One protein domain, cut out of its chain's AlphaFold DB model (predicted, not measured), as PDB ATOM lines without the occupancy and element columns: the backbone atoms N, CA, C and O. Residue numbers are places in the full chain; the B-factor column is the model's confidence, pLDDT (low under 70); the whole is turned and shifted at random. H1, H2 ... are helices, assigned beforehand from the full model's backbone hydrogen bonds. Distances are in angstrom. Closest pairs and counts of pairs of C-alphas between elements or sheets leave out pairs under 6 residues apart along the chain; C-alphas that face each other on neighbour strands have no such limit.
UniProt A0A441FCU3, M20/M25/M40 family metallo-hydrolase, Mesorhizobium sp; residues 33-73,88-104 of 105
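Overview. This is residues 33 to 73 and 88 to 104 of the 105 residues of the protein "M20/M25/M40 family metallo-hydrolase" of Mesorhizobium sp (UniProt A0A441FCU3). The longest helix, H3, crosses H1 steeply, and the two make a crossed pair; H2 is set off from both at the other end of the longest axis, between two stretches with no named element. Residues 60 to 66, of which 60 to 64 belong to H2, stick out. The printed part has 58 residues, with three named helices in the order H1, H2, H3 and no named strand; its class is all helix. It is only just compact, close to loose, with a radius of gyration of the C-alphas of 12.2 A, and spans 34 by 23 by 19 A.

Arrangement. H3, residues 88 to 104, touches H1, residues 33 to 43, with its residues 97 to 104 alone. The closest C-alphas of the two are those of His 40 and Ile 97, 6.1 A apart. Their lines stand at a steep tilt of 53 degrees, and they run opposite ways. H2, residues 56 to 64, is apart from H1 and from H3. In H1 and H3 every O i to N i+4 pair is within hydrogen-bond range; in H2 it is 1 of 5, beside 4 of 6 O i to N i+3 pairs.

Along the chain. H3 measures 24.5 A from C-alpha 88 at (176.236, 148.421, 202.171) to C-alpha 104 at (159.913, 134.363, 213.811). H1 measures 15.7 A and begins with C-alpha 33 at (154.474, 137.276, 206.373). H2 measures 13.2 A from Ala 56 to Trp 64.

Size, cuts and confidence. The two C-alphas farthest apart are those of Gln 45 and Trp 64, at 34.5 A. The link from H1 to H2, residues 44 to 55, is long. Residues 74 to 87 are cut out, and C-alphas 73 and 88 are 11.2 A apart across the cut. The mean pLDDT of the printed part is 70.7, and residues 44 to 66 are under 70.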
ATOM      1  N   ILE A  33     153.077 137.002 206.736       81.19
ATOM      2  CA  ILE A  33     154.474 137.276 206.373       81.19
ATOM      3  C   ILE A  33     154.725 138.783 206.227       81.19
ATOM      4  O   ILE A  33     155.719 139.285 206.749       81.19
ATOM      5  N   ALA A  34     153.780 139.527 205.637       78.50
ATOM      6  CA  ALA A  34     153.844 140.984 205.578       78.50
ATOM      7  C   ALA A  34     153.778 141.611 206.979       78.50
ATOM      8  O   ALA A  34     154.550 142.518 207.279       78.50
ATOM      9  N   ALA A  35     152.923 141.099 207.870       80.06
ATOM     10  CA  ALA A  35     152.834 141.587 209.247       80.06
ATOM     11  C   ALA A  35     154.144 141.380 210.033       80.06
ATOM     12  O   ALA A  35     154.599 142.289 210.734       80.06
ATOM     13  N   VAL A  36     154.777 140.209 209.896       83.12
ATOM     14  CA  VAL A  36     156.071 139.909 210.535       83.12
ATOM     15  C   VAL A  36     157.182 140.795 209.969       83.12
ATOM     16  O   VAL A  36     157.950 141.369 210.741       83.12
ATOM     17  N   ALA A  37     157.231 140.979 208.648       81.94
ATOM     18  CA  ALA A  37     158.207 141.859 208.012       81.94
ATOM     19  C   ALA A  37     158.047 143.318 208.463       81.94
ATOM     20  O   ALA A  37     159.006 143.912 208.955       81.94
ATOM     21  N   VAL A  38     156.829 143.872 208.411       79.38
ATOM     22  CA  VAL A  38     156.534 145.247 208.856       79.38
ATOM     23  C   VAL A  38     156.907 145.452 210.326       79.38
ATOM     24  O   VAL A  38     157.427 146.507 210.687       79.38
ATOM     25  N   ARG A  39     156.691 144.451 211.189       82.56
ATOM     26  CA  ARG A  39     157.092 144.519 212.601       82.56
ATOM     27  C   ARG A  39     158.603 144.693 212.760       82.56
ATOM     28  O   ARG A  39     159.022 145.492 213.593       82.56
ATOM     29  N   HIS A  40     159.411 143.938 212.017       81.94
ATOM     30  CA  HIS A  40     160.874 144.005 212.126       81.94
ATOM     31  C   HIS A  40     161.453 145.251 211.457       81.94
ATOM     32  O   HIS A  40     162.336 145.877 212.034       81.94
ATOM     33  N   VAL A  41     160.880 145.673 210.329       77.38
ATOM     34  CA  VAL A  41     161.215 146.939 209.662       77.38
ATOM     35  C   VAL A  41     160.934 148.132 210.583       77.38
ATOM     36  O   VAL A  41     161.830 148.927 210.849       77.38
ATOM     37  N   ARG A  42     159.741 148.223 211.188       74.31
ATOM     38  CA  ARG A  42     159.394 149.333 212.102       74.31
ATOM     39  C   ARG A  42     160.292 149.409 213.337       74.31
ATOM     40  O   ARG A  42     160.560 150.497 213.836       74.31
ATOM     41  N   LYS A  43     160.761 148.264 213.838       70.88
ATOM     42  CA  LYS A  43     161.702 148.203 214.967       70.88
ATOM     43  C   LYS A  43     163.102 148.713 214.617       70.88
ATOM     44  O   LYS A  43     163.827 149.079 215.531       70.88
ATOM     45  N   SER A  44     163.464 148.749 213.334       66.00
ATOM     46  CA  SER A  44     164.752 149.276 212.865       66.00
ATOM     47  C   SER A  44     164.794 150.809 212.733       66.00
ATOM     48  O   SER A  44     165.800 151.345 212.291       66.00
ATOM     49  N   GLN A  45     163.732 151.517 213.152       57.09
ATOM     50  CA  GLN A  45     163.609 152.988 213.151       57.09
ATOM     51  C   GLN A  45     163.703 153.680 211.776       57.09
ATOM     52  O   GLN A  45     163.722 154.907 211.719       57.09
ATOM     53  N   GLU A  46     163.655 152.938 210.669       55.09
ATOM     54  CA  GLU A  46     163.593 153.510 209.320       55.09
ATOM     55  C   GLU A  46     162.177 153.415 208.729       55.09
ATOM     56  O   GLU A  46     161.498 152.387 208.808       55.09
ATOM     57  N   CYS A  47     161.712 154.528 208.150       46.84
ATOM     58  CA  CYS A  47     160.433 154.655 207.451       46.84
ATOM     59  C   CYS A  47     160.438 153.843 206.147       46.84
ATOM     60  O   CYS A  47     160.519 154.402 205.060       46.84
ATOM     61  N   ALA A  48     160.300 152.526 206.239       51.78
ATOM     62  CA  ALA A  48     159.883 151.708 205.109       51.78
ATOM     63  C   ALA A  48     158.484 151.156 205.410       51.78
ATOM     64  O   ALA A  48     158.293 150.179 206.135       51.78
ATOM     65  N   GLY A  49     157.469 151.866 204.916       48.28
ATOM     66  CA  GLY A  49     156.116 151.328 204.828       48.28
ATOM     67  C   GLY A  49     156.035 150.282 203.711       48.28
ATOM     68  O   GLY A  49     156.888 150.285 202.822       48.28
ATOM     69  N   PRO A  50     155.034 149.386 203.727       51.56
ATOM     70  CA  PRO A  50     154.764 148.523 202.585       51.56
ATOM     71  C   PRO A  50     154.469 149.405 201.363       51.56
ATOM     72  O   PRO A  50     153.408 150.007 201.250       51.56
ATOM     73  N   LEU A  51     155.445 149.527 200.470       51.81
ATOM     74  CA  LEU A  51     155.266 150.137 199.162       51.81
ATOM     75  C   LEU A  51     154.835 149.025 198.212       51.81
ATOM     76  O   LEU A  51     155.549 148.036 198.037       51.81
ATOM     77  N   GLY A  52     153.652 149.174 197.617       46.53
ATOM     78  CA  GLY A  52     153.218 148.323 196.515       46.53
ATOM     79  C   GLY A  52     154.289 148.337 195.423       46.53
ATOM     80  O   GLY A  52     154.541 149.365 194.799       46.53
ATOM     81  N   PHE A  53     154.967 147.209 195.241       47.25
ATOM     82  CA  PHE A  53     156.176 147.118 194.430       47.25
ATOM     83  C   PHE A  53     155.833 146.700 192.994       47.25
ATOM     84  O   PHE A  53     155.210 145.661 192.777       47.25
ATOM     85  N   ARG A  54     156.248 147.493 191.995       46.31
ATOM     86  CA  ARG A  54     156.022 147.237 190.556       46.31
ATOM     87  C   ARG A  54     157.195 146.511 189.870       46.31
ATOM     88  O   ARG A  54     157.521 146.818 188.730       46.31
ATOM     89  N   MET A  55     157.828 145.523 190.504       49.00
ATOM     90  CA  MET A  55     158.711 144.583 189.782       49.00
ATOM     91  C   MET A  55     157.966 143.276 189.535       49.00
ATOM     92  O   MET A  55     158.006 142.322 190.310       49.00
ATOM     93  N   ALA A  56     157.204 143.285 188.446       47.25
ATOM     94  CA  ALA A  56     156.084 142.379 188.224       47.25
ATOM     95  C   ALA A  56     156.460 140.973 187.712       47.25
ATOM     96  O   ALA A  56     155.617 140.074 187.748       47.25
ATOM     97  N   ARG A  57     157.713 140.728 187.298       48.75
ATOM     98  CA  ARG A  57     158.027 139.507 186.538       48.75
ATOM     99  C   ARG A  57     158.331 138.274 187.402       48.75
ATOM    100  O   ARG A  57     157.891 137.181 187.071       48.75
ATOM    101  N   MET A  58     159.016 138.425 188.541       50.94
ATOM    102  CA  MET A  58     159.400 137.272 189.383       50.94
ATOM    103  C   MET A  58     158.293 136.849 190.362       50.94
ATOM    104  O   MET A  58     158.081 135.662 190.593       50.94
ATOM    105  N   GLN A  59     157.511 137.808 190.875       54.31
ATOM    106  CA  GLN A  59     156.329 137.505 191.694       54.31
ATOM    107  C   GLN A  59     155.234 136.787 190.901       54.31
ATOM    108  O   GLN A  59     154.451 136.038 191.488       54.31
ATOM    109  N   ALA A  60     155.185 136.969 189.573       54.28
ATOM    110  CA  ALA A  60     154.241 136.265 188.714       54.28
ATOM    111  C   ALA A  60     154.284 134.752 188.932       54.28
ATOM    112  O   ALA A  60     153.233 134.156 189.131       54.28
ATOM    113  N   SER A  61     155.477 134.162 189.011       55.25
ATOM    114  CA  SER A  61     155.675 132.725 189.222       55.25
ATOM    115  C   SER A  61     155.170 132.239 190.587       55.25
ATOM    116  O   SER A  61     154.538 131.187 190.664       55.25
ATOM    117  N   PHE A  62     155.370 133.022 191.653       56.38
ATOM    118  CA  PHE A  62     154.883 132.682 192.998       56.38
ATOM    119  C   PHE A  62     153.357 132.810 193.129       56.38
ATOM    120  O   PHE A  62     152.744 132.045 193.878       56.38
ATOM    121  N   ARG A  63     152.718 133.703 192.348       56.69
ATOM    122  CA  ARG A  63     151.247 133.825 192.285       56.69
ATOM    123  C   ARG A  63     150.578 132.521 191.850       56.69
ATOM    124  O   ARG A  63     149.595 132.124 192.472       56.69
ATOM    125  N   TRP A  64     151.120 131.833 190.840       55.81
ATOM    126  CA  TRP A  64     150.562 130.560 190.351       55.81
ATOM    127  C   TRP A  64     150.499 129.485 191.438       55.81
ATOM    128  O   TRP A  64     149.623 128.627 191.411       55.81
ATOM    129  N   GLN A  65     151.397 129.563 192.418       62.94
ATOM    130  CA  GLN A  65     151.503 128.593 193.501       62.94
ATOM    131  C   GLN A  65     150.819 129.052 194.803       62.94
ATOM    132  O   GLN A  65     150.857 128.330 195.792       62.94
ATOM    133  N   LYS A  66     150.169 130.230 194.815       66.06
ATOM    134  CA  LYS A  66     149.493 130.822 195.991       66.06
ATOM    135  C   LYS A  66     150.390 130.978 197.230       66.06
ATOM    136  O   LYS A  66     149.884 131.046 198.350       66.06
ATOM    137  N   PHE A  67     151.707 131.070 197.050       70.31
ATOM    138  CA  PHE A  67     152.619 131.315 198.162       70.31
ATOM    139  C   PHE A  67     152.687 132.815 198.475       70.31
ATOM    140  O   PHE A  67     152.996 133.611 197.579       70.31
ATOM    141  N   PRO A  68     152.421 133.233 199.727       70.62
ATOM    142  CA  PRO A  68     152.633 134.617 200.121       70.62
ATOM    143  C   PRO A  68     154.131 134.935 200.024       70.62
ATOM    144  O   PRO A  68     154.966 134.204 200.552       70.62
ATOM    145  N   SER A  69     154.472 136.017 199.330       73.06
ATOM    146  CA  SER A  69     155.855 136.438 199.087       73.06
ATOM    147  C   SER A  69     155.996 137.945 199.281       73.06
ATOM    148  O   SER A  69     155.024 138.694 199.192       73.06
ATOM    149  N   LEU A  70     157.214 138.381 199.586       74.69
ATOM    150  CA  LEU A  70     157.567 139.783 199.772       74.69
ATOM    151  C   LEU A  70     158.966 140.043 199.210       74.69
ATOM    152  O   LEU A  70     159.759 139.111 199.075       74.69
ATOM    153  N   PHE A  71     159.255 141.301 198.889       76.38
ATOM    154  CA  PHE A  71     160.594 141.750 198.516       76.38
ATOM    155  C   PHE A  71     161.215 142.535 199.669       76.38
ATOM    156  O   PHE A  71     160.538 143.326 200.324       76.38
ATOM    157  N   LEU A  72     162.505 142.304 199.900       77.62
ATOM    158  CA  LEU A  72     163.337 143.041 200.845       77.62
ATOM    159  C   LEU A  72     164.522 143.589 200.057       77.62
ATOM    160  O   LEU A  72     165.207 142.824 199.380       77.62
ATOM    161  N   GLY A  73     164.755 144.893 200.124       74.69
ATOM    162  CA  GLY A  73     165.832 145.532 199.378       74.69
ATOM    163  C   GLY A  73     165.807 147.050 199.498       74.69
ATOM    164  O   GLY A  73     164.955 147.611 200.189       74.69
ATOM    165  N   ILE A  88     175.861 149.612 201.384       89.38
ATOM    166  CA  ILE A  88     176.236 148.421 202.171       89.38
ATOM    167  C   ILE A  88     175.384 148.319 203.442       89.38
ATOM    168  O   ILE A  88     174.928 147.230 203.794       89.38
ATOM    169  N   ASP A  89     175.089 149.448 204.084       86.12
ATOM    170  CA  ASP A  89     174.246 149.493 205.278       86.12
ATOM    171  C   ASP A  89     172.801 149.065 204.989       86.12
ATOM    172  O   ASP A  89     172.176 148.392 205.809       86.12
ATOM    173  N   GLN A  90     172.266 149.404 203.809       83.56
ATOM    174  CA  GLN A  90     170.937 148.952 203.385       83.56
ATOM    175  C   GLN A  90     170.925 147.437 203.160       83.56
ATOM    176  O   GLN A  90     169.984 146.760 203.579       83.56
ATOM    177  N   LEU A  91     171.983 146.891 202.550       87.69
ATOM    178  CA  LEU A  91     172.125 145.449 202.353       87.69
ATOM    179  C   LEU A  91     172.239 144.704 203.690       87.69
ATOM    180  O   LEU A  91     171.521 143.728 203.909       87.69
ATOM    181  N   ALA A  92     173.095 145.171 204.602       88.81
ATOM    182  CA  ALA A  92     173.280 144.564 205.918       88.81
ATOM    183  C   ALA A  92     171.964 144.521 206.714       88.81
ATOM    184  O   ALA A  92     171.599 143.480 207.266       88.81
ATOM    185  N   LYS A  93     171.198 145.616 206.696       83.81
ATOM    186  CA  LYS A  93     169.874 145.689 207.332       83.81
ATOM    187  C   LYS A  93     168.859 144.756 206.682       83.81
ATOM    188  O   LYS A  93     168.111 144.081 207.387       83.81
ATOM    189  N   ALA A  94     168.829 144.682 205.350       85.44
ATOM    190  CA  ALA A  94     167.939 143.764 204.645       85.44
ATOM    191  C   ALA A  94     168.211 142.303 205.048       85.44
ATOM    192  O   ALA A  94     167.268 141.549 205.296       85.44
ATOM    193  N   VAL A  95     169.488 141.926 205.192       89.81
ATOM    194  CA  VAL A  95     169.902 140.603 205.686       89.81
ATOM    195  C   VAL A  95     169.457 140.382 207.135       89.81
ATOM    196  O   VAL A  95     168.896 139.332 207.445       89.81
ATOM    197  N   GLU A  96     169.641 141.366 208.017       88.69
ATOM    198  CA  GLU A  96     169.207 141.279 209.416       88.69
ATOM    199  C   GLU A  96     167.684 141.087 209.535       88.69
ATOM    200  O   GLU A  96     167.201 140.229 210.280       88.69
ATOM    201  N   ILE A  97     166.906 141.862 208.775       85.00
ATOM    202  CA  ILE A  97     165.444 141.755 208.732       85.00
ATOM    203  C   ILE A  97     165.027 140.392 208.179       85.00
ATOM    204  O   ILE A  97     164.147 139.750 208.753       85.00
ATOM    205  N   TYR A  98     165.672 139.921 207.110       89.25
ATOM    206  CA  TYR A  98     165.432 138.592 206.553       89.25
ATOM    207  C   TYR A  98     165.648 137.495 207.604       89.25
ATOM    208  O   TYR A  98     164.755 136.676 207.826       89.25
ATOM    209  N   GLN A  99     166.779 137.517 208.313       90.88
ATOM    210  CA  GLN A  99     167.076 136.555 209.378       90.88
ATOM    211  C   GLN A  99     166.019 136.595 210.488       90.88
ATOM    212  O   GLN A  99     165.519 135.554 210.914       90.88
ATOM    213  N   LYS A 100     165.615 137.793 210.922       87.19
ATOM    214  CA  LYS A 100     164.559 137.969 211.927       87.19
ATOM    215  C   LYS A 100     163.212 137.418 211.465       87.19
ATOM    216  O   LYS A 100     162.507 136.814 212.272       87.19
ATOM    217  N   ILE A 101     162.842 137.603 210.197       86.81
ATOM    218  CA  ILE A 101     161.624 137.008 209.628       86.81
ATOM    219  C   ILE A 101     161.736 135.482 209.661       86.81
ATOM    220  O   ILE A 101     160.847 134.848 210.215       86.81
ATOM    221  N   MET A 102     162.833 134.899 209.166       88.31
ATOM    222  CA  MET A 102     163.029 133.439 209.142       88.31
ATOM    223  C   MET A 102     162.971 132.797 210.536       88.31
ATOM    224  O   MET A 102     162.462 131.693 210.677       88.31
ATOM    225  N   LEU A 103     163.454 133.488 211.574       89.56
ATOM    226  CA  LEU A 103     163.424 132.994 212.956       89.56
ATOM    227  C   LEU A 103     162.069 133.167 213.659       89.56
ATOM    228  O   LEU A 103     161.868 132.599 214.730       89.56
ATOM    229  N   SER A 104     161.165 133.994 213.127       83.75
ATOM    230  CA  SER A 104     159.913 134.363 213.811       83.75
ATOM    231  C   SER A 104     158.633 134.071 213.032       83.75
ATOM    232  O   SER A 104     157.542 134.287 213.571       83.75
TER     233      SER A 104